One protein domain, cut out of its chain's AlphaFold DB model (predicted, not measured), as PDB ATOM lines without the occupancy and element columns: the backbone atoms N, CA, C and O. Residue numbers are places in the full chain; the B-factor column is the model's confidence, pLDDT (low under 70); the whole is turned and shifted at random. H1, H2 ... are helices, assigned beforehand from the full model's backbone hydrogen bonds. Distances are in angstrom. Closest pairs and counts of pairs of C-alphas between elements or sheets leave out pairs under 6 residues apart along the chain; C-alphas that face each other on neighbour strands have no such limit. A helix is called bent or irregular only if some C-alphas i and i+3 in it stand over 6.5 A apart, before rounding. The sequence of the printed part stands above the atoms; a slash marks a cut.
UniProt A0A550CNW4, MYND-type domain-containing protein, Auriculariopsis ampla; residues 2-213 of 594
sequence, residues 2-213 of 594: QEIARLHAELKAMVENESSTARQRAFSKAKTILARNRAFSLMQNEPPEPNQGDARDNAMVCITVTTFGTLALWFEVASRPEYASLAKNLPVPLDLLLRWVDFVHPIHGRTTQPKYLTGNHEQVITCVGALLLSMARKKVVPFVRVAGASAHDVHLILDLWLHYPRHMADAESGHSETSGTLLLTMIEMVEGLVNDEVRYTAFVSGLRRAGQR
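AT A GLANCE: This is residues 2 to 213 of the 594 residues of the protein "MYND-type domain-containing protein" of Auriculariopsis ampla (UniProt A0A550CNW4). Helices H5 to H9 form an up-and-down bundle, each running against the one before; long H4 packs on it through H5 and H6, and the hairpin of H1 and H2 packs through H1 on the other side of H4. H2 and H9 lie toward opposite ends of the longest axis. The printed part has 212 residues with nine named helices, H1 to H9 in chain order, and no named strand: all helix. It is compact, with a radius of gyration of the C-alphas of 17.2 A and spans of 55 by 46 by 33 A.

HOW THE PARTS SIT: H1, residues 2 to 15, and H2, residues 20 to 35, form a hairpin; their closest C-alphas, Met 14 and Arg 23, are 4.8 A apart. H1 touches H4, residues 55 to 78, with closest C-alphas His 8 and Thr 70, 5.1 A. H3, residues 41 to 44, touches H5, residues 94 to 104, with closest C-alphas Met 43 and Leu 97, 7.1 A. H4 touches H6, residues 120 to 147, at a steep tilt of 46 degrees; Ala 72 and Leu 131 have the closest C-alphas, 4.4 A. H6 touches H8, residues 175 to 194, at a shallow tilt of 22 degrees; the closest C-alphas are those of Leu 133 and Thr 185, 4.7 A. H7, residues 151 to 167, touches H9, residues 197 to 210, with closest C-alphas His 155 and Gly 206, 4.3 A. Every O i to N i+4 pair is within hydrogen-bond range in H1, H2, H5, H8 and H9, against 19 of 20 in H4, 22 of 24 in H6 and 11 of 13 in H7; H3 is too short for one.

IN THESE COORDINATES: H1 begins at C-alpha 2 (33.924, 11.278, 5.090), and H9 ends at C-alpha 210 (33.171, -26.179, 6.161). From first to last C-alpha H4 measures 34.7 A and H8 28.1 A. H6 and H7 are irregular: C-alphas 138 and 141 are 8.9 A apart, C-alphas 162 and 165 8.0 A.

THE WHOLE: The C-alphas farthest apart, Thr 21 and Arg 213, are 55.4 A apart. The printed part has no cut; the links H4 to H5 and H5 to H6 are long. Residues 52 to 55 and 111 to 119 have pLDDT under 70.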
ATOM      1  N   GLN A   2      33.456  10.195   4.200       95.56
ATOM      2  CA  GLN A   2      33.924  11.278   5.090       95.56
ATOM      3  C   GLN A   2      33.318  11.227   6.509       95.56
ATOM      4  O   GLN A   2      34.048  11.357   7.484       95.56
ATOM      5  N   GLU A   3      32.007  10.989   6.638       96.19
ATOM      6  CA  GLU A   3      31.347  10.837   7.952       96.19
ATOM      7  C   GLU A   3      31.838   9.592   8.718       96.19
ATOM      8  O   GLU A   3      32.006   9.661   9.929       96.19
ATOM      9  N   ILE A   4      32.131   8.483   8.025       96.88
ATOM     10  CA  ILE A   4      32.692   7.263   8.640       96.88
ATOM     11  C   ILE A   4      34.098   7.542   9.166       96.88
ATOM     12  O   ILE A   4      34.383   7.234  10.312       96.88
ATOM     13  N   ALA A   5      34.957   8.174   8.361       96.56
ATOM     14  CA  ALA A   5      36.321   8.509   8.762       96.56
ATOM     15  C   ALA A   5      36.347   9.472   9.960       96.56
ATOM     16  O   ALA A   5      37.128   9.287  10.891       96.56
ATOM     17  N   ARG A   6      35.450  10.470   9.975       97.38
ATOM     18  CA  ARG A   6      35.268  11.354  11.136       97.38
ATOM     19  C   ARG A   6      34.811  10.572  12.361       97.38
ATOM     20  O   ARG A   6      35.401  10.731  13.418       97.38
ATOM     21  N   LEU A   7      33.794   9.719  12.222       97.94
ATOM     22  CA  LEU A   7      33.313   8.896  13.330       97.94
ATOM     23  C   LEU A   7      34.419   7.984  13.873       97.94
ATOM     24  O   LEU A   7      34.590   7.910  15.082       97.94
ATOM     25  N   HIS A   8      35.186   7.343  12.992       97.44
ATOM     26  CA  HIS A   8      36.314   6.492  13.353       97.44
ATOM     27  C   HIS A   8      37.343   7.246  14.199       97.44
ATOM     28  O   HIS A   8      37.722   6.765  15.261       97.44
ATOM     29  N   ALA A   9      37.754   8.441  13.762       97.56
ATOM     30  CA  ALA A   9      38.714   9.263  14.495       97.56
ATOM     31  C   ALA A   9      38.204   9.634  15.896       97.56
ATOM     32  O   ALA A   9      38.939   9.506  16.870       97.56
ATOM     33  N   GLU A  10      36.934  10.033  16.016       98.06
ATOM     34  CA  GLU A  10      36.351  10.370  17.319       98.06
ATOM     35  C   GLU A  10      36.191   9.124  18.214       98.06
ATOM     36  O   GLU A  10      36.446   9.202  19.410       98.06
ATOM     37  N   LEU A  11      35.824   7.957  17.666       97.69
ATOM     38  CA  LEU A  11      35.756   6.706  18.437       97.69
ATOM     39  C   LEU A  11      37.140   6.248  18.908       97.69
ATOM     40  O   LEU A  11      37.283   5.813  20.047       97.69
ATOM     41  N   LYS A  12      38.162   6.381  18.061       97.12
ATOM     42  CA  LYS A  12      39.550   6.050  18.397       97.12
ATOM     43  C   LYS A  12      40.068   6.920  19.549       97.12
ATOM     44  O   LYS A  12      40.533   6.372  20.544       97.12
ATOM     45  N   ALA A  13      39.838   8.233  19.488       96.81
ATOM     46  CA  ALA A  13      40.164   9.173  20.568       96.81
ATOM     47  C   ALA A  13      39.493   8.816  21.914       96.81
ATOM     48  O   ALA A  13      40.026   9.091  22.986       96.81
ATOM     49  N   MET A  14      38.320   8.168  21.887       97.19
ATOM     50  CA  MET A  14      37.642   7.701  23.105       97.19
ATOM     51  C   MET A  14      38.266   6.438  23.718       97.19
ATOM     52  O   MET A  14      38.103   6.211  24.924       97.19
ATOM     53  N   VAL A  15      38.910   5.599  22.898       95.38
ATOM     54  CA  VAL A  15      39.559   4.347  23.316       95.38
ATOM     55  C   VAL A  15      40.971   4.609  23.825       95.38
ATOM     56  O   VAL A  15      41.348   4.008  24.831       95.38
ATOM     57  N   GLU A  16      41.704   5.496  23.150       94.50
ATOM     58  CA  GLU A  16      43.087   5.861  23.457       94.50
ATOM     59  C   GLU A  16      43.218   6.629  24.785       94.50
ATOM     60  O   GLU A  16      42.247   7.168  25.326       94.50
ATOM     61  N   ASN A  17      44.442   6.666  25.327       80.56
ATOM     62  CA  ASN A  17      44.787   7.267  26.625       80.56
ATOM     63  C   ASN A  17      44.774   8.808  26.600       80.56
ATOM     64  O   ASN A  17      45.710   9.473  27.043       80.56
ATOM     65  N   GLU A  18      43.703   9.400  26.084       89.31
ATOM     66  CA  GLU A  18      43.503  10.839  26.092       89.31
ATOM     67  C   GLU A  18      42.946  11.341  27.434       89.31
ATOM     68  O   GLU A  18      42.286  10.631  28.209       89.31
ATOM     69  N   SER A  19      43.161  12.636  27.690       94.81
ATOM     70  CA  SER A  19      42.558  13.332  28.829       94.81
ATOM     71  C   SER A  19      41.032  13.145  28.862       94.81
ATOM     72  O   SER A  19      40.368  13.085  27.826       94.81
ATOM     73  N   SER A  20      40.450  13.092  30.064       95.19
ATOM     74  CA  SER A  20      38.994  12.937  30.246       95.19
ATOM     75  C   SER A  20      38.181  13.988  29.464       95.19
ATOM     76  O   SER A  20      37.147  13.682  28.868       95.19
ATOM     77  N   THR A  21      38.688  15.223  29.375       95.56
ATOM     78  CA  THR A  21      38.050  16.317  28.628       95.56
ATOM     79  C   THR A  21      38.061  16.087  27.115       95.56
ATOM     80  O   THR A  21      37.067  16.385  26.447       95.56
ATOM     81  N   ALA A  22      39.147  15.533  26.568       95.75
ATOM     82  CA  ALA A  22      39.244  15.172  25.156       95.75
ATOM     83  C   ALA A  22      38.292  14.016  24.812       95.75
ATOM     84  O   ALA A  22      37.479  14.152  23.893       95.75
ATOM     85  N   ARG A  23      38.253  12.970  25.651       96.50
ATOM     86  CA  ARG A  23      37.312  11.846  25.509       96.50
ATOM     87  C   ARG A  23      35.846  12.290  25.540       96.50
ATOM     88  O   ARG A  23      35.056  11.882  24.690       96.50
ATOM     89  N   GLN A  24      35.476  13.200  26.445       96.31
ATOM     90  CA  GLN A  24      34.110  13.738  26.522       96.31
ATOM     91  C   GLN A  24      33.732  14.595  25.299       96.31
ATOM     92  O   GLN A  24      32.582  14.583  24.834       96.31
ATOM     93  N   ARG A  25      34.695  15.347  24.753       97.44
ATOM     94  CA  ARG A  25      34.509  16.109  23.511       97.44
ATOM     95  C   ARG A  25      34.300  15.166  22.325       97.44
ATOM     96  O   ARG A  25      33.358  15.380  21.559       97.44
ATOM     97  N   ALA A  26      35.127  14.130  22.209       97.62
ATOM     98  CA  ALA A  26      35.017  13.113  21.169       97.62
ATOM     99  C   ALA A  26      33.670  12.380  21.239       97.62
ATOM    100  O   ALA A  26      32.945  12.306  20.247       97.62
ATOM    101  N   PHE A  27      33.241  11.989  22.441       97.69
ATOM    102  CA  PHE A  27      31.923  11.402  22.692       97.69
ATOM    103  C   PHE A  27      30.761  12.268  22.187       97.69
ATOM    104  O   PHE A  27      29.842  11.777  21.526       97.69
ATOM    105  N   SER A  28      30.800  13.572  22.473       97.56
ATOM    106  CA  SER A  28      29.751  14.515  22.061       97.56
ATOM    107  C   SER A  28      29.674  14.654  20.536       97.56
ATOM    108  O   SER A  28      28.584  14.699  19.951       97.56
ATOM    109  N   LYS A  29      30.829  14.662  19.866       97.94
ATOM    110  CA  LYS A  29      30.902  14.680  18.402       97.94
ATOM    111  C   LYS A  29      30.453  13.357  17.787       97.94
ATOM    112  O   LYS A  29      29.653  13.385  16.855       97.94
ATOM    113  N   ALA A  30      30.884  12.219  18.332       97.81
ATOM    114  CA  ALA A  30      30.460  10.895  17.884       97.81
ATOM    115  C   ALA A  30      28.931  10.754  17.954       97.81
ATOM    116  O   ALA A  30      28.303  10.372  16.966       97.81
ATOM    117  N   LYS A  31      28.303  11.183  19.060       97.44
ATOM    118  CA  LYS A  31      26.835  11.267  19.179       97.44
ATOM    119  C   LYS A  31      26.201  12.119  18.084       97.44
ATOM    120  O   LYS A  31      25.206  11.710  17.494       97.44
ATOM    121  N   THR A  32      26.781  13.283  17.801       97.56
ATOM    122  CA  THR A  32      26.279  14.192  16.761       97.56
ATOM    123  C   THR A  32      26.357  13.557  15.371       97.56
ATOM    124  O   THR A  32      25.423  13.695  14.583       97.56
ATOM    125  N   ILE A  33      27.441  12.837  15.065       97.44
ATOM    126  CA  ILE A  33      27.609  12.126  13.789       97.44
ATOM    127  C   ILE A  33      26.595  10.978  13.673       97.44
ATOM    128  O   ILE A  33      25.926  10.848  12.647       97.44
ATOM    129  N   LEU A  34      26.426  10.187  14.737       96.75
ATOM    130  CA  LEU A  34      25.477   9.070  14.782       96.75
ATOM    131  C   LEU A  34      24.021   9.536  14.656       96.75
ATOM    132  O   LEU A  34      23.255   8.931  13.912       96.75
ATOM    133  N   ALA A  35      23.650  10.645  15.304       96.00
ATOM    134  CA  ALA A  35      22.297  11.203  15.245       96.00
ATOM    135  C   ALA A  35      21.869  11.617  13.827       96.00
ATOM    136  O   ALA A  35      20.679  11.641  13.521       96.00
ATOM    137  N   ARG A  36      22.824  11.912  12.934       96.38
ATOM    138  CA  ARG A  36      22.538  12.215  11.521       96.38
ATOM    139  C   ARG A  36      22.185  10.974  10.702       96.38
ATOM    140  O   ARG A  36      21.749  11.126   9.567       96.38
ATOM    141  N   ASN A  37      22.437   9.774  11.229       94.38
ATOM    142  CA  ASN A  37      22.207   8.487  10.574       94.38
ATOM    143  C   ASN A  37      22.880   8.325   9.189       94.38
ATOM    144  O   ASN A  37      22.439   7.548   8.350       94.38
ATOM    145  N   ARG A  38      23.956   9.077   8.914       95.56
ATOM    146  CA  ARG A  38      24.654   9.038   7.613       95.56
ATOM    147  C   ARG A  38      25.862   8.116   7.602       95.56
ATOM    148  O   ARG A  38      26.153   7.532   6.560       95.56
ATOM    149  N   ALA A  39      26.549   7.975   8.738       95.19
ATOM    150  CA  ALA A  39      27.789   7.207   8.831       95.19
ATOM    151  C   ALA A  39      27.589   5.743   8.406       95.19
ATOM    152  O   ALA A  39      28.374   5.234   7.620       95.19
ATOM    153  N   PHE A  40      26.493   5.110   8.825       96.69
ATOM    154  CA  PHE A  40      26.212   3.701   8.528       96.69
ATOM    155  C   PHE A  40      25.095   3.489   7.501       96.69
ATOM    156  O   PHE A  40      24.628   2.371   7.332       96.69
ATOM    157  N   SER A  41      24.687   4.545   6.788       95.75
ATOM    158  CA  SER A  41      23.578   4.497   5.821       95.75
ATOM    159  C   SER A  41      23.750   3.429   4.735       95.75
ATOM    160  O   SER A  41      22.766   2.847   4.293       95.75
ATOM    161  N   LEU A  42      24.992   3.123   4.341       94.56
ATOM    162  CA  LEU A  42      25.261   2.039   3.400       94.56
ATOM    163  C   LEU A  42      24.807   0.682   3.955       94.56
ATOM    164  O   LEU A  42      24.088  -0.049   3.284       94.56
ATOM    165  N   MET A  43      25.197   0.392   5.196       96.12
ATOM    166  CA  MET A  43      24.946  -0.883   5.869       96.12
ATOM    167  C   MET A  43      23.486  -1.065   6.283       96.12
ATOM    168  O   MET A  43      23.128  -2.131   6.758       96.12
ATOM    169  N   GLN A  44      22.649  -0.034   6.143       95.81
ATOM    170  CA  GLN A  44      21.214  -0.097   6.434       95.81
ATOM    171  C   GLN A  44      20.394  -0.683   5.284       95.81
ATOM    172  O   GLN A  44      19.209  -0.948   5.463       95.81
ATOM    173  N   ASN A  45      21.019  -0.900   4.126       96.06
ATOM    174  CA  ASN A  45      20.413  -1.575   2.988       96.06
ATOM    175  C   ASN A  45      21.018  -2.970   2.818       96.06
ATOM    176  O   ASN A  45      22.124  -3.237   3.296       96.06
ATOM    177  N   GLU A  46      20.297  -3.836   2.109       96.38
ATOM    178  CA  GLU A  46      20.812  -5.129   1.648       96.38
ATOM    179  C   GLU A  46      22.117  -4.930   0.862       96.38
ATOM    180  O   GLU A  46      22.216  -3.976   0.073       96.38
ATOM    181  N   PRO A  47      23.120  -5.808   1.041       95.38
ATOM    182  CA  PRO A  47      24.280  -5.803   0.169       95.38
ATOM    183  C   PRO A  47      23.848  -6.062  -1.283       95.38
ATOM    184  O   PRO A  47      22.900  -6.816  -1.518       95.38
ATOM    185  N   PRO A  48      24.527  -5.463  -2.279       92.69
ATOM    186  CA  PRO A  48      24.176  -5.702  -3.669       92.69
ATOM    187  C   PRO A  48      24.378  -7.176  -4.030       92.69
ATOM    188  O   PRO A  48      25.301  -7.837  -3.538       92.69
ATOM    189  N   GLU A  49      23.515  -7.687  -4.911       88.75
ATOM    190  CA  GLU A  49      23.643  -9.052  -5.413       88.75
ATOM    191  C   GLU A  49      25.023  -9.267  -6.067       88.75
ATOM    192  O   GLU A  49      25.596  -8.315  -6.609       88.75
ATOM    193  N   PRO A  50      25.575 -10.496  -6.028       76.50
ATOM    194  CA  PRO A  50      26.812 -10.855  -6.722       76.50
ATOM    195  C   PRO A  50      26.691 -10.690  -8.246       76.50
ATOM    196  O   PRO A  50      26.520 -11.660  -8.976       76.50
ATOM    197  N   ASN A  51      26.791  -9.464  -8.751       70.38
ATOM    198  CA  ASN A  51      26.866  -9.216 -10.183       70.38
ATOM    199  C   ASN A  51      28.301  -9.426 -10.671       70.38
ATOM    200  O   ASN A  51      29.275  -9.101  -9.998       70.38
ATOM    201  N   GLN A  52      28.427 -10.049 -11.839       58.34
ATOM    202  CA  GLN A  52      29.690 -10.565 -12.353       58.34
ATOM    203  C   GLN A  52      30.605  -9.431 -12.854       58.34
ATOM    204  O   GLN A  52      30.591  -9.096 -14.032       58.34
ATOM    205  N   GLY A  53      31.453  -8.900 -11.969       60.16
ATOM    206  CA  GLY A  53      32.794  -8.440 -12.341       60.16
ATOM    207  C   GLY A  53      32.963  -6.960 -12.674       60.16
ATOM    208  O   GLY A  53      33.446  -6.643 -13.759       60.16
ATOM    209  N   ASP A  54      32.692  -6.070 -11.717       65.19
ATOM    210  CA  ASP A  54      32.929  -4.634 -11.888       65.19
ATOM    211  C   ASP A  54      33.948  -4.062 -10.890       65.19
ATOM    212  O   ASP A  54      33.971  -4.399  -9.708       65.19
ATOM    213  N   ALA A  55      34.723  -3.066 -11.333       67.38
ATOM    214  CA  ALA A  55      35.567  -2.224 -10.470       67.38
ATOM    215  C   ALA A  55      34.781  -1.535  -9.328       67.38
ATOM    216  O   ALA A  55      35.367  -1.080  -8.343       67.38
ATOM    217  N   ARG A  56      33.447  -1.467  -9.448       76.56
ATOM    218  CA  ARG A  56      32.534  -1.001  -8.397       76.56
ATOM    219  C   ARG A  56      32.558  -1.905  -7.165       76.56
ATOM    220  O   ARG A  56      32.476  -1.374  -6.059       76.56
ATOM    221  N   ASP A  57      32.754  -3.212  -7.331       81.31
ATOM    222  CA  ASP A  57      32.803  -4.155  -6.209       81.31
ATOM    223  C   ASP A  57      33.991  -3.851  -5.297       81.31
ATOM    224  O   ASP A  57      33.846  -3.824  -4.078       81.31
ATOM    225  N   ASN A  58      35.140  -3.489  -5.872       83.19
ATOM    226  CA  ASN A  58      36.332  -3.126  -5.105       83.19
ATOM    227  C   ASN A  58      36.104  -1.892  -4.227       83.19
ATOM    228  O   ASN A  58      36.428  -1.901  -3.040       83.19
ATOM    229  N   ALA A  59      35.508  -0.832  -4.785       86.88
ATOM    230  CA  ALA A  59      35.182   0.362  -4.009       86.88
ATOM    231  C   ALA A  59      34.188   0.036  -2.883       86.88
ATOM    232  O   ALA A  59      34.365   0.491  -1.752       86.88
ATOM    233  N   MET A  60      33.182  -0.795  -3.169       90.12
ATOM    234  CA  MET A  60      32.197  -1.243  -2.184       90.12
ATOM    235  C   MET A  60      32.817  -2.079  -1.063       90.12
ATOM    236  O   MET A  60      32.497  -1.850   0.105       90.12
ATOM    237  N   VAL A  61      33.736  -2.989  -1.387       90.50
ATOM    238  CA  VAL A  61      34.498  -3.770  -0.405       90.50
ATOM    239  C   VAL A  61      35.325  -2.835   0.478       90.50
ATOM    240  O   VAL A  61      35.186  -2.891   1.695       90.50
ATOM    241  N   CYS A  62      36.094  -1.902  -0.091       90.19
ATOM    242  CA  CYS A  62      36.900  -0.953   0.691       90.19
ATOM    243  C   CYS A  62      36.051  -0.096   1.647       90.19
ATOM    244  O   CYS A  62      36.409   0.096   2.815       90.19
ATOM    245  N   ILE A  63      34.904   0.410   1.176       92.56
ATOM    246  CA  ILE A  63      33.961   1.167   2.014       92.56
ATOM    247  C   ILE A  63      33.416   0.271   3.134       92.56
ATOM    248  O   ILE A  63      33.350   0.703   4.286       92.56
ATOM    249  N   THR A  64      33.059  -0.973   2.814       95.00
ATOM    250  CA  THR A  64      32.525  -1.948   3.773       95.00
ATOM    251  C   THR A  64      33.534  -2.273   4.865       95.00
ATOM    252  O   THR A  64      33.220  -2.128   6.042       95.00
ATOM    253  N   VAL A  65      34.768  -2.596   4.489       93.94
ATOM    254  CA  VAL A  65      35.878  -2.895   5.404       93.94
ATOM    255  C   VAL A  65      36.160  -1.714   6.338       93.94
ATOM    256  O   VAL A  65      36.217  -1.878   7.556       93.94
ATOM    257  N   THR A  66      36.207  -0.490   5.800       94.75
ATOM    258  CA  THR A  66      36.352   0.736   6.613       94.75
ATOM    259  C   THR A  66      35.182   0.917   7.589       94.75
ATOM    260  O   THR A  66      35.343   1.375   8.727       94.75
ATOM    261  N   THR A  67      33.974   0.557   7.148       97.00
ATOM    262  CA  THR A  67      32.768   0.621   7.975       97.00
ATOM    263  C   THR A  67      32.816  -0.416   9.096       97.00
ATOM    264  O   THR A  67      32.478  -0.082  10.228       97.00
ATOM    265  N   PHE A  68      33.304  -1.629   8.824       97.38
ATOM    266  CA  PHE A  68      33.493  -2.685   9.819       97.38
ATOM    267  C   PHE A  68      34.503  -2.299  10.892       97.38
ATOM    268  O   PHE A  68      34.176  -2.414  12.069       97.38
ATOM    269  N   GLY A  69      35.655  -1.731  10.522       96.56
ATOM    270  CA  GLY A  69      36.615  -1.219  11.507       96.56
ATOM    271  C   GLY A  69      36.004  -0.139  12.414       96.56
ATOM    272  O   GLY A  69      36.172  -0.157  13.631       96.56
ATOM    273  N   THR A  70      35.212   0.771  11.839       97.56
ATOM    274  CA  THR A  70      34.483   1.796  12.611       97.56
ATOM    275  C   THR A  70      33.402   1.195  13.518       97.56
ATOM    276  O   THR A  70      33.218   1.661  14.642       97.56
ATOM    277  N   LEU A  71      32.688   0.159  13.065       97.31
ATOM    278  CA  LEU A  71      31.685  -0.547  13.870       97.31
ATOM    279  C   LEU A  71      32.318  -1.348  15.012       97.31
ATOM    280  O   LEU A  71      31.788  -1.318  16.117       97.31
ATOM    281  N   ALA A  72      33.453  -2.011  14.777       97.06
ATOM    282  CA  ALA A  72      34.204  -2.716  15.813       97.06
ATOM    283  C   ALA A  72      34.601  -1.755  16.950       97.06
ATOM    284  O   ALA A  72      34.274  -1.994  18.114       97.06
ATOM    285  N   LEU A  73      35.175  -0.592  16.605       96.75
ATOM    286  CA  LEU A  73      35.459   0.472  17.577       96.75
ATOM    287  C   LEU A  73      34.196   0.976  18.280       96.75
ATOM    288  O   LEU A  73      34.218   1.223  19.484       96.75
ATOM    289  N   TRP A  74      33.083   1.121  17.554       97.25
ATOM    290  CA  TRP A  74      31.817   1.530  18.156       97.25
ATOM    291  C   TRP A  74      31.340   0.518  19.202       97.25
ATOM    292  O   TRP A  74      30.940   0.937  20.284       97.25
ATOM    293  N   PHE A  75      31.414  -0.789  18.924       95.88
ATOM    294  CA  PHE A  75      31.056  -1.834  19.889       95.88
ATOM    295  C   PHE A  75      31.963  -1.800  21.120       95.88
ATOM    296  O   PHE A  75      31.461  -1.898  22.243       95.88
ATOM    297  N   GLU A  76      33.271  -1.612  20.927       95.12
ATOM    298  CA  GLU A  76      34.221  -1.496  22.035       95.12
ATOM    299  C   GLU A  76      33.888  -0.290  22.921       95.12
ATOM    300  O   GLU A  76      33.680  -0.436  24.127       95.12
ATOM    301  N   VAL A  77      33.729   0.891  22.323       95.69
ATOM    302  CA  VAL A  77      33.381   2.128  23.030       95.69
ATOM    303  C   VAL A  77      32.023   2.015  23.723       95.69
ATOM    304  O   VAL A  77      31.906   2.330  24.904       95.69
ATOM    305  N   ALA A  78      30.992   1.550  23.017       95.56
ATOM    306  CA  ALA A  78      29.629   1.455  23.535       95.56
ATOM    307  C   ALA A  78      29.490   0.423  24.668       95.56
ATOM    308  O   ALA A  78      28.508   0.465  25.411       95.56
ATOM    309  N   SER A  79      30.458  -0.490  24.809       92.81
ATOM    310  CA  SER A  79      30.519  -1.437  25.923       92.81
ATOM    311  C   SER A  79      31.019  -0.828  27.233       92.81
ATOM    312  O   SER A  79      30.791  -1.407  28.294       92.81
ATOM    313  N   ARG A  80      31.679   0.335  27.182       94.25
ATOM    314  CA  ARG A  80      32.171   1.014  28.380       94.25
ATOM    315  C   ARG A  80      31.005   1.692  29.119       94.25
ATOM    316  O   ARG A  80      30.212   2.384  28.467       94.25
ATOM    317  N   PRO A  81      30.874   1.530  30.451       94.81
ATOM    318  CA  PRO A  81      29.747   2.077  31.213       94.81
ATOM    319  C   PRO A  81      29.529   3.583  31.009       94.81
ATOM    320  O   PRO A  81      28.392   4.030  30.853       94.81
ATOM    321  N   GLU A  82      30.608   4.362  30.921       95.44
ATOM    322  CA  GLU A  82      30.575   5.812  30.706       95.44
ATOM    323  C   GLU A  82      29.957   6.222  29.356       95.44
ATOM    324  O   GLU A  82      29.422   7.325  29.215       95.44
ATOM    325  N   TYR A  83      29.958   5.322  28.368       95.75
ATOM    326  CA  TYR A  83      29.427   5.564  27.027       95.75
ATOM    327  C   TYR A  83      28.193   4.720  26.704       95.75
ATOM    328  O   TYR A  83      27.729   4.744  25.562       95.75
ATOM    329  N   ALA A  84      27.583   4.061  27.697       93.50
ATOM    330  CA  ALA A  84      26.435   3.163  27.523       93.50
ATOM    331  C   ALA A  84      25.253   3.794  26.760       93.50
ATOM    332  O   ALA A  84      24.469   3.104  26.110       93.50
ATOM    333  N   SER A  85      25.129   5.126  26.775       95.56
ATOM    334  CA  SER A  85      24.123   5.833  25.970       95.56
ATOM    335  C   SER A  85      24.278   5.662  24.450       95.56
ATOM    336  O   SER A  85      23.285   5.832  23.746       95.56
ATOM    337  N   LEU A  86      25.471   5.318  23.944       94.31
ATOM    338  CA  LEU A  86      25.673   4.943  22.539       94.31
ATOM    339  C   LEU A  86      25.018   3.596  22.236       94.31
ATOM    340  O   LEU A  86      24.383   3.463  21.199       94.31
ATOM    341  N   ALA A  87      25.076   2.642  23.168       89.94
ATOM    342  CA  ALA A  87      24.536   1.296  22.995       89.94
ATOM    343  C   ALA A  87      22.997   1.227  22.945       89.94
ATOM    344  O   ALA A  87      22.456   0.146  22.721       89.94
ATOM    345  N   LYS A  88      22.285   2.345  23.170       90.62
ATOM    346  CA  LYS A  88      20.812   2.383  23.165       90.62
ATOM    347  C   LYS A  88      20.223   1.978  21.816       90.62
ATOM    348  O   LYS A  88      19.216   1.283  21.794       90.62
ATOM    349  N   ASN A  89      20.860   2.395  20.723       89.25
ATOM    350  CA  ASN A  89      20.423   2.092  19.366       89.25
ATOM    351  C   ASN A  89      21.587   1.468  18.605       89.25
ATOM    352  O   ASN A  89      22.627   2.104  18.428       89.25
ATOM    353  N   LEU A  90      21.404   0.230  18.157       93.38
ATOM    354  CA  LEU A  90      22.377  -0.423  17.296       93.38
ATOM    355  C   LEU A  90      22.380   0.295  15.932       93.38
ATOM    356  O   LEU A  90      21.312   0.434  15.338       93.38
ATOM    357  N   PRO A  91      23.537   0.767  15.429       94.62
ATOM    358  CA  PRO A  91      23.585   1.540  14.187       94.62
ATOM    359  C   PRO A  91      23.160   0.736  12.951       94.62
ATOM    360  O   PRO A  91      22.697   1.320  11.969       94.62
ATOM    361  N   VAL A  92      23.333  -0.588  13.005       96.50
ATOM    362  CA  VAL A  92      22.988  -1.541  11.948       96.50
ATOM    363  C   VAL A  92      22.464  -2.827  12.597       96.50
ATOM    364  O   VAL A  92      23.143  -3.336  13.488       96.50
ATOM    365  N   PRO A  93      21.304  -3.373  12.186       95.94
ATOM    366  CA  PRO A  93      20.822  -4.677  12.652       95.94
ATOM    367  C   PRO A  93      21.856  -5.804  12.461       95.94
ATOM    368  O   PRO A  93      22.578  -5.826  11.466       95.94
ATOM    369  N   LEU A  94      21.940  -6.742  13.413       95.25
ATOM    370  CA  LEU A  94      22.964  -7.802  13.406       95.25
ATOM    371  C   LEU A  94      22.828  -8.762  12.215       95.25
ATOM    372  O   LEU A  94      23.831  -9.182  11.650       95.25
ATOM    373  N   ASP A  95      21.600  -9.096  11.831       95.56
ATOM    374  CA  ASP A  95      21.301  -9.935  10.669       95.56
ATOM    375  C   ASP A  95      21.776  -9.275   9.369       95.56
ATOM    376  O   ASP A  95      22.387  -9.926   8.522       95.56
ATOM    377  N   LEU A  96      21.582  -7.962   9.247       96.62
ATOM    378  CA  LEU A  96      22.062  -7.207   8.098       96.62
ATOM    379  C   LEU A  96      23.593  -7.102   8.085       96.62
ATOM    380  O   LEU A  96      24.204  -7.250   7.027       96.62
ATOM    381  N   LEU A  97      24.233  -6.937   9.249       96.75
ATOM    382  CA  LEU A  97      25.697  -6.985   9.357       96.75
ATOM    383  C   LEU A  97      26.266  -8.321   8.874       96.75
ATOM    384  O   LEU A  97      27.252  -8.318   8.142       96.75
ATOM    385  N   LEU A  98      25.644  -9.448   9.229       96.75
ATOM    386  CA  LEU A  98      26.091 -10.770   8.779       96.75
ATOM    387  C   LEU A  98      25.946 -10.954   7.262       96.75
ATOM    388  O   LEU A  98      26.825 -11.546   6.642       96.75
ATOM    389  N   ARG A  99      24.922 -10.366   6.632       96.75
ATOM    390  CA  ARG A  99      24.812 -10.338   5.159       96.75
ATOM    391  C   ARG A  99      25.921  -9.518   4.510       96.75
ATOM    392  O   ARG A  99      26.441  -9.901   3.466       96.75
ATOM    393  N   TRP A 100      26.325  -8.409   5.126       97.25
ATOM    394  CA  TRP A 100      27.479  -7.642   4.658       97.25
ATOM    395  C   TRP A 100      28.806  -8.376   4.890       97.25
ATOM    396  O   TRP A 100      29.714  -8.247   4.071       97.25
ATOM    397  N   VAL A 101      28.924  -9.164   5.968       97.00
ATOM    398  CA  VAL A 101      30.071 -10.062   6.184       97.00
ATOM    399  C   VAL A 101      30.130 -11.105   5.074       97.00
ATOM    400  O   VAL A 101      31.188 -11.272   4.478       97.00
ATOM    401  N   ASP A 102      28.999 -11.733   4.745       96.06
ATOM    402  CA  ASP A 102      28.881 -12.653   3.613       96.06
ATOM    403  C   ASP A 102      29.297 -11.970   2.304       96.06
ATOM    404  O   ASP A 102      30.139 -12.475   1.573       96.06
ATOM    405  N   PHE A 103      28.813 -10.750   2.051       94.62
ATOM    406  CA  PHE A 103      29.148  -9.975   0.855       94.62
ATOM    407  C   PHE A 103      30.663  -9.764   0.664       94.62
ATOM    408  O   PHE A 103      31.157  -9.890  -0.458       94.62
ATOM    409  N   VAL A 104      31.423  -9.445   1.718       94.19
ATOM    410  CA  VAL A 104      32.888  -9.263   1.605       94.19
ATOM    411  C   VAL A 104      33.691 -10.532   1.872       94.19
ATOM    412  O   VAL A 104      34.921 -10.485   1.864       94.19
ATOM    413  N   HIS A 105      33.028 -11.661   2.116       94.56
ATOM    414  CA  HIS A 105      33.698 -12.869   2.559       94.56
ATOM    415  C   HIS A 105      34.690 -13.393   1.498       94.56
ATOM    416  O   HIS A 105      34.315 -13.547   0.329       94.56
ATOM    417  N   PRO A 106      35.937 -13.747   1.877       92.12
ATOM    418  CA  PRO A 106      36.950 -14.229   0.932       92.12
ATOM    419  C   PRO A 106      36.539 -15.469   0.122       92.12
ATOM    420  O   PRO A 106      36.997 -15.648  -1.007       92.12
ATOM    421  N   ILE A 107      35.653 -16.314   0.666       91.19
ATOM    422  CA  ILE A 107      35.137 -17.526  -0.002       91.19
ATOM    423  C   ILE A 107      34.504 -17.242  -1.376       91.19
ATOM    424  O   ILE A 107      34.540 -18.102  -2.254       91.19
ATOM    425  N   HIS A 108      33.981 -16.030  -1.590       90.19
ATOM    426  CA  HIS A 108      33.328 -15.643  -2.844       90.19
ATOM    427  C   HIS A 108      34.303 -15.187  -3.929       90.19
ATOM    428  O   HIS A 108      33.874 -14.856  -5.031       90.19
ATOM    429  N   GLY A 109      35.605 -15.120  -3.638       85.25
ATOM    430  CA  GLY A 109      36.620 -14.748  -4.626       85.25
ATOM    431  C   GLY A 109      36.502 -13.310  -5.147       85.25
ATOM    432  O   GLY A 109      37.082 -12.974  -6.173       85.25
ATOM    433  N   ARG A 110      35.765 -12.432  -4.463       79.06
ATOM    434  CA  ARG A 110      35.605 -11.027  -4.885       79.06
ATOM    435  C   ARG A 110      36.877 -10.207  -4.710       79.06
ATOM    436  O   ARG A 110      37.087  -9.213  -5.388       79.06
ATOM    437  N   THR A 111      37.741 -10.660  -3.817       68.88
ATOM    438  CA  THR A 111      39.008 -10.029  -3.460       68.88
ATOM    439  C   THR A 111      40.206 -10.628  -4.211       68.88
ATOM    440  O   THR A 111      41.313 -10.115  -4.093       68.88
ATOM    441  N   THR A 112      40.014 -11.685  -5.017       59.09
ATOM    442  CA  THR A 112      41.110 -12.441  -5.653       59.09
ATOM    443  C   THR A 112      41.555 -11.902  -7.013       59.09
ATOM    444  O   THR A 112      42.447 -12.492  -7.622       59.09
ATOM    445  N   GLN A 113      40.989 -10.798  -7.520       61.41
ATOM    446  CA  GLN A 113      41.429 -10.234  -8.800       61.41
ATOM    447  C   GLN A 113      42.831  -9.595  -8.672       61.41
ATOM    448  O   GLN A 113      42.958  -8.519  -8.085       61.41
ATOM    449  N   PRO A 114      43.889 -10.184  -9.275       54.19
ATOM    450  CA  PRO A 114      45.283  -9.801  -9.011       54.19
ATOM    451  C   PRO A 114      45.668  -8.413  -9.527       54.19
ATOM    452  O   PRO A 114      46.732  -7.900  -9.203       54.19
ATOM    453  N   LYS A 115      44.843  -7.814 -10.393       56.59
ATOM    454  CA  LYS A 115      45.249  -6.639 -11.171       56.59
ATOM    455  C   LYS A 115      45.200  -5.319 -10.405       56.59
ATOM    456  O   LYS A 115      45.779  -4.360 -10.903       56.59
ATOM    457  N   TYR A 116      44.536  -5.244  -9.248       51.72
ATOM    458  CA  TYR A 116      44.282  -3.940  -8.621       51.72
ATOM    459  C   TYR A 116      44.434  -3.864  -7.096       51.72
ATOM    460  O   TYR A 116      44.456  -2.744  -6.596       51.72
ATOM    461  N   LEU A 117      44.545  -4.975  -6.350       53.09
ATOM    462  CA  LEU A 117      44.495  -4.946  -4.874       53.09
ATOM    463  C   LEU A 117      45.272  -6.098  -4.196       53.09
ATOM    464  O   LEU A 117      44.734  -6.813  -3.349       53.09
ATOM    465  N   THR A 118      46.545  -6.294  -4.544       50.09
ATOM    466  CA  THR A 118      47.459  -7.077  -3.691       50.09
ATOM    467  C   THR A 118      47.565  -6.364  -2.335       50.09
ATOM    468  O   THR A 118      48.124  -5.274  -2.273       50.09
ATOM    469  N   GLY A 119      46.936  -6.910  -1.286       61.00
ATOM    470  CA  GLY A 119      46.908  -6.329   0.069       61.00
ATOM    471  C   GLY A 119      45.527  -6.252   0.740       61.00
ATOM    472  O   GLY A 119      45.442  -6.090   1.952       61.00
ATOM    473  N   ASN A 120      44.420  -6.432   0.005       71.81
ATOM    474  CA  ASN A 120      43.084  -6.262   0.602       71.81
ATOM    475  C   ASN A 120      42.568  -7.471   1.401       71.81
ATOM    476  O   ASN A 120      41.668  -7.296   2.221       71.81
ATOM    477  N   HIS A 121      43.088  -8.687   1.185       84.38
ATOM    478  CA  HIS A 121      42.618  -9.873   1.919       84.38
ATOM    479  C   HIS A 121      42.872  -9.767   3.417       84.38
ATOM    480  O   HIS A 121      41.966 -10.029   4.207       84.38
ATOM    481  N   GLU A 122      44.083  -9.345   3.782       88.69
ATOM    482  CA  GLU A 122      44.473  -9.086   5.164       88.69
ATOM    483  C   GLU A 122      43.486  -8.105   5.789       88.69
ATOM    484  O   GLU A 122      42.760  -8.466   6.708       88.69
ATOM    485  N   GLN A 123      43.340  -6.919   5.191       90.44
ATOM    486  CA  GLN A 123      42.480  -5.870   5.724       90.44
ATOM    487  C   GLN A 123      41.017  -6.313   5.879       90.44
ATOM    488  O   GLN A 123      40.380  -5.990   6.885       90.44
ATOM    489  N   VAL A 124      40.478  -7.052   4.901       92.88
ATOM    490  CA  VAL A 124      39.119  -7.609   4.975       92.88
ATOM    491  C   VAL A 124      38.997  -8.517   6.190       92.88
ATOM    492  O   VAL A 124      38.075  -8.346   6.983       92.88
ATOM    493  N   ILE A 125      39.926  -9.450   6.374       94.50
ATOM    494  CA  ILE A 125      39.846 -10.443   7.447       94.50
ATOM    495  C   ILE A 125      40.113  -9.819   8.802       94.50
ATOM    496  O   ILE A 125      39.389 -10.127   9.742       94.50
ATOM    497  N   THR A 126      41.072  -8.904   8.906       94.38
ATOM    498  CA  THR A 126      41.327  -8.151  10.133       94.38
ATOM    499  C   THR A 126      40.081  -7.367  10.539       94.38
ATOM    500  O   THR A 126      39.639  -7.468  11.680       94.38
ATOM    501  N   CYS A 127      39.439  -6.645   9.612       95.69
ATOM    502  CA  CYS A 127      38.254  -5.844   9.939       95.69
ATOM    503  C   CYS A 127      37.012  -6.700  10.221       95.69
ATOM    504  O   CYS A 127      36.245  -6.374  11.126       95.69
ATOM    505  N   VAL A 128      36.798  -7.780   9.462       96.56
ATOM    506  CA  VAL A 128      35.697  -8.724   9.708       96.56
ATOM    507  C   VAL A 128      35.911  -9.447  11.035       96.56
ATOM    508  O   VAL A 128      34.998  -9.487  11.852       96.56
ATOM    509  N   GLY A 129      37.117  -9.957  11.288       96.50
ATOM    510  CA  GLY A 129      37.489 -10.588  12.549       96.50
ATOM    511  C   GLY A 129      37.303  -9.641  13.730       96.50
ATOM    512  O   GLY A 129      36.661 -10.016  14.704       96.50
ATOM    513  N   ALA A 130      37.782  -8.397  13.628       96.44
ATOM    514  CA  ALA A 130      37.621  -7.396  14.681       96.44
ATOM    515  C   ALA A 130      36.141  -7.102  14.957       96.44
ATOM    516  O   ALA A 130      35.722  -7.079  16.112       96.44
ATOM    517  N   LEU A 131      35.327  -6.945  13.907       97.06
ATOM    518  CA  LEU A 131      33.883  -6.759  14.041       97.06
ATOM    519  C   LEU A 131      33.221  -7.953  14.743       97.06
ATOM    520  O   LEU A 131      32.463  -7.756  15.696       97.06
ATOM    521  N   LEU A 132      33.507  -9.178  14.294       96.62
ATOM    522  CA  LEU A 132      32.963 -10.403  14.883       96.62
ATOM    523  C   LEU A 132      33.383 -10.545  16.349       96.62
ATOM    524  O   LEU A 132      32.529 -10.812  17.192       96.62
ATOM    525  N   LEU A 133      34.651 -10.281  16.674       96.19
ATOM    526  CA  LEU A 133      35.156 -10.320  18.041       96.19
ATOM    527  C   LEU A 133      34.456  -9.293  18.935       96.19
ATOM    528  O   LEU A 133      34.035  -9.623  20.046       96.19
ATOM    529  N   SER A 134      34.314  -8.047  18.473       95.06
ATOM    530  CA  SER A 134      33.646  -6.997  19.246       95.06
ATOM    531  C   SER A 134      32.172  -7.326  19.503       95.06
ATOM    532  O   SER A 134      31.670  -7.081  20.605       95.06
ATOM    533  N   MET A 135      31.483  -7.918  18.521       93.81
ATOM    534  CA  MET A 135      30.114  -8.415  18.698       93.81
ATOM    535  C   MET A 135      30.062  -9.582  19.683       93.81
ATOM    536  O   MET A 135      29.210  -9.575  20.576       93.81
ATOM    537  N   ALA A 136      30.989 -10.534  19.556       91.00
ATOM    538  CA  ALA A 136      31.087 -11.696  20.420       91.00
ATOM    539  C   ALA A 136      31.325 -11.275  21.874       91.00
ATOM    540  O   ALA A 136      30.434 -11.463  22.684       91.00
ATOM    541  N   ARG A 137      32.410 -10.568  22.208       88.75
ATOM    542  CA  ARG A 137      32.761 -10.247  23.610       88.75
ATOM    543  C   ARG A 137      31.730  -9.392  24.349       88.75
ATOM    544  O   ARG A 137      31.511  -9.565  25.544       88.75
ATOM    545  N   LYS A 138      31.133  -8.397  23.684       81.69
ATOM    546  CA  LYS A 138      30.326  -7.361  24.369       81.69
ATOM    547  C   LYS A 138      28.822  -7.597  24.259       81.69
ATOM    548  O   LYS A 138      28.046  -7.047  25.044       81.69
ATOM    549  N   LYS A 139      28.394  -8.385  23.270       73.00
ATOM    550  CA  LYS A 139      26.995  -8.734  22.999       73.00
ATOM    551  C   LYS A 139      26.866 -10.228  22.688       73.00
ATOM    552  O   LYS A 139      26.060 -10.581  21.828       73.00
ATOM    553  N   VAL A 140      27.593 -11.074  23.437       73.62
ATOM    554  CA  VAL A 140      27.648 -12.541  23.269       73.62
ATOM    555  C   VAL A 140      26.257 -13.093  22.987       73.62
ATOM    556  O   VAL A 140      26.008 -13.604  21.907       73.62
ATOM    557  N   VAL A 141      25.300 -12.903  23.904       85.50
ATOM    558  CA  VAL A 141      23.976 -13.535  23.795       85.50
ATOM    559  C   VAL A 141      23.194 -13.082  22.549       85.50
ATOM    560  O   VAL A 141      22.765 -13.955  21.793       85.50
ATOM    561  N   PRO A 142      22.990 -11.773  22.271       88.69
ATOM    562  CA  PRO A 142      22.343 -11.348  21.029       88.69
ATOM    563  C   PRO A 142      23.055 -11.821  19.760       88.69
ATOM    564  O   PRO A 142      22.379 -12.280  18.844       88.69
ATOM    565  N   PHE A 143      24.384 -11.717  19.710       89.50
ATOM    566  CA  PHE A 143      25.173 -12.086  18.537       89.50
ATOM    567  C   PHE A 143      25.126 -13.592  18.277       89.50
ATOM    568  O   PHE A 143      24.690 -14.011  17.210       89.50
ATOM    569  N   VAL A 144      25.465 -14.399  19.282       87.25
ATOM    570  CA  VAL A 144      25.419 -15.867  19.246       87.25
ATOM    571  C   VAL A 144      24.021 -16.363  18.883       87.25
ATOM    572  O   VAL A 144      23.886 -17.319  18.128       87.25
ATOM    573  N   ARG A 145      22.961 -15.705  19.370       91.25
ATOM    574  CA  ARG A 145      21.581 -16.050  19.003       91.25
ATOM    575  C   ARG A 145      21.279 -15.772  17.530       91.25
ATOM    576  O   ARG A 145      20.621 -16.593  16.908       91.25
ATOM    577  N   VAL A 146      21.716 -14.630  16.993       93.12
ATOM    578  CA  VAL A 146      21.483 -14.279  15.581       93.12
ATOM    579  C   VAL A 146      22.329 -15.166  14.667       93.12
ATOM    580  O   VAL A 146      21.771 -15.824  13.798       93.12
ATOM    581  N   ALA A 147      23.637 -15.276  14.917       91.38
ATOM    582  CA  ALA A 147      24.527 -16.135  14.136       91.38
ATOM    583  C   ALA A 147      24.108 -17.613  14.224       91.38
ATOM    584  O   ALA A 147      24.048 -18.310  13.217       91.38
ATOM    585  N   GLY A 148      23.738 -18.091  15.415       90.94
ATOM    586  CA  GLY A 148      23.276 -19.462  15.641       90.94
ATOM    587  C   GLY A 148      21.906 -19.788  15.035       90.94
ATOM    588  O   GLY A 148      21.558 -20.964  14.960       90.94
ATOM    589  N   ALA A 149      21.136 -18.793  14.583       93.75
ATOM    590  CA  ALA A 149      19.872 -19.021  13.880       93.75
ATOM    591  C   ALA A 149      20.077 -19.473  12.420       93.75
ATOM    592  O   ALA A 149      19.159 -20.028  11.815       93.75
ATOM    593  N   SER A 150      21.273 -19.268  11.857       93.62
ATOM    594  CA  SER A 150      21.612 -19.572  10.467       93.62
ATOM    595  C   SER A 150      22.888 -20.415  10.395       93.62
ATOM    596  O   SER A 150      23.989 -19.956  10.682       93.62
ATOM    597  N   ALA A 151      22.775 -21.664   9.930       93.62
ATOM    598  CA  ALA A 151      23.950 -22.514   9.698       93.62
ATOM    599  C   ALA A 151      24.902 -21.948   8.620       93.62
ATOM    600  O   ALA A 151      26.051 -22.378   8.531       93.62
ATOM    601  N   HIS A 152      24.417 -21.026   7.780       95.31
ATOM    602  CA  HIS A 152      25.238 -20.296   6.813       95.31
ATOM    603  C   HIS A 152      26.147 -19.284   7.512       95.31
ATOM    604  O   HIS A 152      27.348 -19.292   7.281       95.31
ATOM    605  N   ASP A 153      25.615 -18.510   8.453       95.69
ATOM    606  CA  ASP A 153      26.377 -17.462   9.142       95.69
ATOM    607  C   ASP A 153      27.479 -18.079  10.014       95.69
ATOM    608  O   ASP A 153      28.628 -17.639   9.998       95.69
ATOM    609  N   VAL A 154      27.158 -19.181  10.703       95.62
ATOM    610  CA  VAL A 154      28.155 -20.006  11.403       95.62
ATOM    611  C   VAL A 154      29.212 -20.531  10.426       95.62
ATOM    612  O   VAL A 154      30.399 -20.517  10.744       95.62
ATOM    613  N   HIS A 155      28.806 -20.999   9.241       95.94
ATOM    614  CA  HIS A 155      29.746 -21.499   8.240       95.94
ATOM    615  C   HIS A 155      30.740 -20.420   7.795       95.94
ATOM    616  O   HIS A 155      31.920 -20.739   7.710       95.94
ATOM    617  N   LEU A 156      30.305 -19.174   7.586       95.94
ATOM    618  CA  LEU A 156      31.194 -18.058   7.236       95.94
ATOM    619  C   LEU A 156      32.241 -17.810   8.331       95.94
ATOM    620  O   LEU A 156      33.436 -17.771   8.061       95.94
ATOM    621  N   ILE A 157      31.813 -17.736   9.594       96.38
ATOM    622  CA  ILE A 157      32.728 -17.528  10.731       96.38
ATOM    623  C   ILE A 157      33.739 -18.681  10.837       96.38
ATOM    624  O   ILE A 157      34.938 -18.458  11.027       96.38
ATOM    625  N   LEU A 158      33.271 -19.920  10.662       96.75
ATOM    626  CA  LEU A 158      34.124 -21.107  10.649       96.75
ATOM    627  C   LEU A 158      35.083 -21.132   9.459       96.75
ATOM    628  O   LEU A 158      36.204 -21.602   9.621       96.75
ATOM    629  N   ASP A 159      34.668 -20.664   8.282       96.44
ATOM    630  CA  ASP A 159      35.517 -20.601   7.091       96.44
ATOM    631  C   ASP A 159      36.668 -19.608   7.301       96.44
ATOM    632  O   ASP A 159      37.824 -19.988   7.109       96.44
ATOM    633  N   LEU A 160      36.381 -18.404   7.826       96.25
ATOM    634  CA  LEU A 160      37.416 -17.430   8.203       96.25
ATOM    635  C   LEU A 160      38.430 -18.039   9.160       96.25
ATOM    636  O   LEU A 160      39.627 -17.966   8.904       96.25
ATOM    637  N   TRP A 161      37.971 -18.675  10.241       97.38
ATOM    638  CA  TRP A 161      38.883 -19.322  11.176       97.38
ATOM    639  C   TRP A 161      39.665 -20.457  10.505       97.38
ATOM    640  O   TRP A 161      40.891 -20.448  10.508       97.38
ATOM    641  N   LEU A 162      39.008 -21.432   9.878       96.62
ATOM    642  CA  LEU A 162      39.683 -22.612   9.322       96.62
ATOM    643  C   LEU A 162      40.645 -22.280   8.175       96.62
ATOM    644  O   LEU A 162      41.547 -23.074   7.891       96.62
ATOM    645  N   HIS A 163      40.455 -21.152   7.493       95.81
ATOM    646  CA  HIS A 163      41.200 -20.812   6.286       95.81
ATOM    647  C   HIS A 163      41.959 -19.481   6.349       95.81
ATOM    648  O   HIS A 163      42.617 -19.147   5.359       95.81
ATOM    649  N   TYR A 164      42.014 -18.793   7.503       95.44
ATOM    650  CA  TYR A 164      42.822 -17.570   7.656       95.44
ATOM    651  C   TYR A 164      44.278 -17.716   7.193       95.44
ATOM    652  O   TYR A 164      44.742 -16.793   6.523       95.44
ATOM    653  N   PRO A 165      44.992 -18.853   7.397       95.75
ATOM    654  CA  PRO A 165      46.366 -18.973   6.909       95.75
ATOM    655  C   PRO A 165      46.487 -18.791   5.397       95.75
ATOM    656  O   PRO A 165      47.472 -18.252   4.907       95.75
ATOM    657  N   ARG A 166      45.478 -19.237   4.636       93.62
ATOM    658  CA  ARG A 166      45.471 -19.108   3.173       93.62
ATOM    659  C   ARG A 166      45.177 -17.687   2.741       93.62
ATOM    660  O   ARG A 166      45.706 -17.236   1.736       93.62
ATOM    661  N   HIS A 167      44.315 -17.004   3.476       91.00
ATOM    662  CA  HIS A 167      43.950 -15.641   3.141       91.00
ATOM    663  C   HIS A 167      45.010 -14.614   3.548       91.00
ATOM    664  O   HIS A 167      45.045 -13.523   2.992       91.00
ATOM    665  N   MET A 168      45.870 -14.976   4.498       91.81
ATOM    666  CA  MET A 168      46.957 -14.140   5.002       91.81
ATOM    667  C   MET A 168      48.332 -14.557   4.468       91.81
ATOM    668  O   MET A 168      49.343 -14.035   4.923       91.81
ATOM    669  N   ALA A 169      48.391 -15.495   3.517       89.88
ATOM    670  CA  ALA A 169      49.652 -16.002   2.975       89.88
ATOM    671  C   ALA A 169      50.518 -14.897   2.341       89.88
ATOM    672  O   ALA A 169      51.738 -14.959   2.437       89.88
ATOM    673  N   ASP A 170      49.875 -13.884   1.753       87.50
ATOM    674  CA  ASP A 170      50.530 -12.756   1.079       87.50
ATOM    675  C   ASP A 170      50.545 -11.468   1.929       87.50
ATOM    676  O   ASP A 170      50.894 -10.403   1.424       87.50
ATOM    677  N   ALA A 171      50.105 -11.530   3.191       86.19
ATOM    678  CA  ALA A 171      50.098 -10.372   4.084       86.19
ATOM    679  C   ALA A 171      51.532 -10.013   4.505       86.19
ATOM    680  O   ALA A 171      52.321 -10.902   4.832       86.19
ATOM    681  N   GLU A 172      51.868  -8.722   4.517       86.62
ATOM    682  CA  GLU A 172      53.183  -8.239   4.972       86.62
ATOM    683  C   GLU A 172      53.235  -8.096   6.500       86.62
ATOM    684  O   GLU A 172      54.307  -8.174   7.098       86.62
ATOM    685  N   SER A 173      52.078  -7.898   7.141       88.81
ATOM    686  CA  SER A 173      51.973  -7.633   8.575       88.81
ATOM    687  C   SER A 173      50.661  -8.159   9.167       88.81
ATOM    688  O   SER A 173      49.928  -8.907   8.526       88.81
ATOM    689  N   GLY A 174      50.384  -7.819  10.432       88.38
ATOM    690  CA  GLY A 174      49.074  -8.061  11.046       88.38
ATOM    691  C   GLY A 174      48.739  -9.530  11.318       88.38
ATOM    692  O   GLY A 174      47.608  -9.826  11.721       88.38
ATOM    693  N   HIS A 175      49.686 -10.465  11.126       91.44
ATOM    694  CA  HIS A 175      49.368 -11.888  11.216       91.44
ATOM    695  C   HIS A 175      48.957 -12.322  12.617       91.44
ATOM    696  O   HIS A 175      47.933 -12.993  12.765       91.44
ATOM    697  N   SER A 176      49.705 -11.911  13.641       91.25
ATOM    698  CA  SER A 176      49.376 -12.227  15.035       91.25
ATOM    699  C   SER A 176      48.054 -11.609  15.474       91.25
ATOM    700  O   SER A 176      47.215 -12.313  16.030       91.25
ATOM    701  N   GLU A 177      47.832 -10.325  15.172       93.06
ATOM    702  CA  GLU A 177      46.607  -9.610  15.550       93.06
ATOM    703  C   GLU A 177      45.373 -10.256  14.924       93.06
ATOM    704  O   GLU A 177      44.392 -10.548  15.612       93.06
ATOM    705  N   THR A 178      45.442 -10.547  13.626       94.25
ATOM    706  CA  THR A 178      44.332 -11.158  12.894       94.25
ATOM    707  C   THR A 178      44.077 -12.587  13.373       94.25
ATOM    708  O   THR A 178      42.929 -12.947  13.638       94.25
ATOM    709  N   SER A 179      45.135 -13.386  13.561       95.19
ATOM    710  CA  SER A 179      45.019 -14.759  14.074       95.19
ATOM    711  C   SER A 179      44.414 -14.773  15.477       95.19
ATOM    712  O   SER A 179      43.421 -15.460  15.709       95.19
ATOM    713  N   GLY A 180      44.953 -13.968  16.397       95.69
ATOM    714  CA  GLY A 180      44.452 -13.846  17.765       95.69
ATOM    715  C   GLY A 180      42.997 -13.384  17.810       95.69
ATOM    716  O   GLY A 180      42.187 -13.956  18.536       95.69
ATOM    717  N   THR A 181      42.626 -12.420  16.966       96.06
ATOM    718  CA  THR A 181      41.249 -11.918  16.862       96.06
ATOM    719  C   THR A 181      40.269 -13.003  16.409       96.06
ATOM    720  O   THR A 181      39.195 -13.161  16.999       96.06
ATOM    721  N   LEU A 182      40.628 -13.781  15.384       97.12
ATOM    722  CA  LEU A 182      39.796 -14.886  14.902       97.12
ATOM    723  C   LEU A 182      39.710 -16.023  15.923       97.12
ATOM    724  O   LEU A 182      38.632 -16.577  16.126       97.12
ATOM    725  N   LEU A 183      40.813 -16.347  16.600       97.56
ATOM    726  CA  LEU A 183      40.837 -17.368  17.645       97.56
ATOM    727  C   LEU A 183      39.961 -16.972  18.838       97.56
ATOM    728  O   LEU A 183      39.119 -17.764  19.252       97.56
ATOM    729  N   LEU A 184      40.067 -15.734  19.329       96.62
ATOM    730  CA  LEU A 184      39.179 -15.221  20.376       96.62
ATOM    731  C   LEU A 184      37.712 -15.248  19.936       96.62
ATOM    732  O   LEU A 184      36.854 -15.684  20.697       96.62
ATOM    733  N   THR A 185      37.423 -14.846  18.693       95.56
ATOM    734  CA  THR A 185      36.061 -14.921  18.137       95.56
ATOM    735  C   THR A 185      35.530 -16.351  18.204       95.56
ATOM    736  O   THR A 185      34.378 -16.566  18.574       95.56
ATOM    737  N   MET A 186      36.370 -17.338  17.881       96.56
ATOM    738  CA  MET A 186      35.991 -18.744  17.933       96.56
ATOM    739  C   MET A 186      35.762 -19.265  19.346       96.56
ATOM    740  O   MET A 186      34.825 -20.037  19.526       96.56
ATOM    741  N   ILE A 187      36.560 -18.850  20.333       95.38
ATOM    742  CA  ILE A 187      36.335 -19.223  21.739       95.38
ATOM    743  C   ILE A 187      34.950 -18.751  22.174       95.38
ATOM    744  O   ILE A 187      34.117 -19.572  22.554       95.38
ATOM    745  N   GLU A 188      34.672 -17.458  22.010       93.31
ATOM    746  CA  GLU A 188      33.395 -16.848  22.397       93.31
ATOM    747  C   GLU A 188      32.207 -17.498  21.666       93.31
ATOM    748  O   GLU A 188      31.139 -17.726  22.238       93.31
ATOM    749  N   MET A 189      32.393 -17.843  20.386       91.06
ATOM    750  CA  MET A 189      31.383 -18.539  19.591       91.06
ATOM    751  C   MET A 189      31.131 -19.964  20.081       91.06
ATOM    752  O   MET A 189      29.975 -20.362  20.205       91.06
ATOM    753  N   VAL A 190      32.176 -20.746  20.355       92.38
ATOM    754  CA  VAL A 190      32.023 -22.127  20.830       92.38
ATOM    755  C   VAL A 190      31.389 -22.135  22.220       92.38
ATOM    756  O   VAL A 190      30.386 -22.818  22.419       92.38
ATOM    757  N   GLU A 191      31.896 -21.330  23.152       90.56
ATOM    758  CA  GLU A 191      31.357 -21.232  24.513       90.56
ATOM    759  C   GLU A 191      29.905 -20.720  24.519       90.56
ATOM    760  O   GLU A 191      29.058 -21.226  25.259       90.56
ATOM    761  N   GLY A 192      29.573 -19.767  23.644       89.31
ATOM    762  CA  GLY A 192      28.215 -19.246  23.513       89.31
ATOM    763  C   GLY A 192      27.221 -20.218  22.865       89.31
ATOM    764  O   GLY A 192      26.048 -20.240  23.251       89.31
ATOM    765  N   LEU A 193      27.649 -21.005  21.871       87.12
ATOM    766  CA  LEU A 193      26.764 -21.888  21.098       87.12
ATOM    767  C   LEU A 193      26.606 -23.282  21.715       87.12
ATOM    768  O   LEU A 193      25.542 -23.874  21.566       87.12
ATOM    769  N   VAL A 194      27.627 -23.819  22.395       82.50
ATOM    770  CA  VAL A 194      27.594 -25.193  22.940       82.50
ATOM    771  C   VAL A 194      26.605 -25.339  24.100       82.50
ATOM    772  O   VAL A 194      26.052 -26.417  24.297       82.50
ATOM    773  N   ASN A 195      26.315 -24.254  24.818       83.88
ATOM    774  CA  ASN A 195      25.375 -24.257  25.941       83.88
ATOM    775  C   ASN A 195      23.883 -24.258  25.525       83.88
ATOM    776  O   ASN A 195      23.012 -24.310  26.390       83.88
ATOM    777  N   ASP A 196      23.564 -24.196  24.226       88.94
ATOM    778  CA  ASP A 196      22.194 -24.181  23.684       88.94
ATOM    779  C   ASP A 196      22.052 -25.269  22.603       88.94
ATOM    780  O   ASP A 196      22.728 -25.225  21.579       88.94
ATOM    781  N   GLU A 197      21.178 -26.258  22.813       88.12
ATOM    782  CA  GLU A 197      21.059 -27.451  21.952       88.12
ATOM    783  C   GLU A 197      20.720 -27.126  20.480       88.12
ATOM    784  O   GLU A 197      21.270 -27.724  19.543       88.12
ATOM    785  N   VAL A 198      19.843 -26.141  20.251       85.69
ATOM    786  CA  VAL A 198      19.444 -25.723  18.897       85.69
ATOM    787  C   VAL A 198      20.635 -25.080  18.191       85.69
ATOM    788  O   VAL A 198      20.937 -25.388  17.034       85.69
ATOM    789  N   ARG A 199      21.363 -24.222  18.905       87.56
ATOM    790  CA  ARG A 199      22.534 -23.517  18.374       87.56
ATOM    791  C   ARG A 199      23.743 -24.426  18.195       87.56
ATOM    792  O   ARG A 199      24.455 -24.294  17.201       87.56
ATOM    793  N   TYR A 200      23.931 -25.393  19.085       91.12
ATOM    794  CA  TYR A 200      24.908 -26.462  18.937       91.12
ATOM    795  C   TYR A 200      24.693 -27.217  17.616       91.12
ATOM    796  O   TYR A 200      25.640 -27.458  16.862       91.12
ATOM    797  N   THR A 201      23.437 -27.512  17.266       91.38
ATOM    798  CA  THR A 201      23.094 -28.168  15.994       91.38
ATOM    799  C   THR A 201      23.457 -27.305  14.782       91.38
ATOM    800  O   THR A 201      23.992 -27.824  13.790       91.38
ATOM    801  N   ALA A 202      23.222 -25.990  14.850       90.94
ATOM    802  CA  ALA A 202      23.652 -25.049  13.815       90.94
ATOM    803  C   ALA A 202      25.184 -24.997  13.699       90.94
ATOM    804  O   ALA A 202      25.710 -25.063  12.586       90.94
ATOM    805  N   PHE A 203      25.900 -24.987  14.830       93.94
ATOM    806  CA  PHE A 203      27.362 -25.006  14.874       93.94
ATOM    807  C   PHE A 203      27.948 -26.255  14.207       93.94
ATOM    808  O   PHE A 203      28.763 -26.159  13.287       93.94
ATOM    809  N   VAL A 204      27.473 -27.442  14.596       93.69
ATOM    810  CA  VAL A 204      27.897 -28.719  13.996       93.69
ATOM    811  C   VAL A 204      27.548 -28.776  12.507       93.69
ATOM    812  O   VAL A 204      28.319 -29.308  11.704       93.69
ATOM    813  N   SER A 205      26.406 -28.219  12.103       93.25
ATOM    814  CA  SER A 205      26.021 -28.134  10.690       93.25
ATOM    815  C   SER A 205      26.947 -27.209   9.897       93.25
ATOM    816  O   SER A 205      27.353 -27.568   8.790       93.25
ATOM    817  N   GLY A 206      27.343 -26.071  10.474       93.38
ATOM    818  CA  GLY A 206      28.358 -25.179   9.913       93.38
ATOM    819  C   GLY A 206      29.716 -25.871   9.768       93.38
ATOM    820  O   GLY A 206      30.304 -25.836   8.687       93.38
ATOM    821  N   LEU A 207      30.171 -26.601  10.796       93.25
ATOM    822  CA  LEU A 207      31.410 -27.394  10.749       93.25
ATOM    823  C   LEU A 207      31.370 -28.464   9.656       93.25
ATOM    824  O   LEU A 207      32.347 -28.657   8.931       93.25
ATOM    825  N   ARG A 208      30.232 -29.151   9.501       92.94
ATOM    826  CA  ARG A 208      30.036 -30.117   8.411       92.94
ATOM    827  C   ARG A 208      30.176 -29.437   7.056       92.94
ATOM    828  O   ARG A 208      30.918 -29.953   6.228       92.94
ATOM    829  N   ARG A 209      29.526 -28.288   6.837       92.50
ATOM    830  CA  ARG A 209      29.630 -27.524   5.579       92.50
ATOM    831  C   ARG A 209      31.064 -27.083   5.298       92.50
ATOM    832  O   ARG A 209      31.576 -27.367   4.220       92.50
ATOM    833  N   ALA A 210      31.757 -26.530   6.292       90.38
ATOM    834  CA  ALA A 210      33.171 -26.179   6.161       90.38
ATOM    835  C   ALA A 210      34.054 -27.409   5.839       90.38
ATOM    836  O   ALA A 210      35.039 -27.316   5.112       90.38
ATOM    837  N   GLY A 211      33.675 -28.602   6.315       86.56
ATOM    838  CA  GLY A 211      34.370 -29.868   6.066       86.56
ATOM    839  C   GLY A 211      33.990 -30.636   4.787       86.56
ATOM    840  O   GLY A 211      34.584 -31.686   4.525       86.56
ATOM    841  N   GLN A 212      33.011 -30.187   3.991       83.38
ATOM    842  CA  GLN A 212      32.305 -31.030   3.002       83.38
ATOM    843  C   GLN A 212      33.113 -31.481   1.778       83.38
ATOM    844  O   GLN A 212      32.674 -32.385   1.070       83.38
ATOM    845  N   ARG A 213      34.310 -30.939   1.520       74.50
ATOM    846  CA  ARG A 213      35.000 -31.152   0.232       74.50
ATOM    847  C   ARG A 213      35.318 -32.622  -0.117       74.50
ATOM    848  O   ARG A 213      35.632 -32.878  -1.275       74.50
TER     849      ARG A 213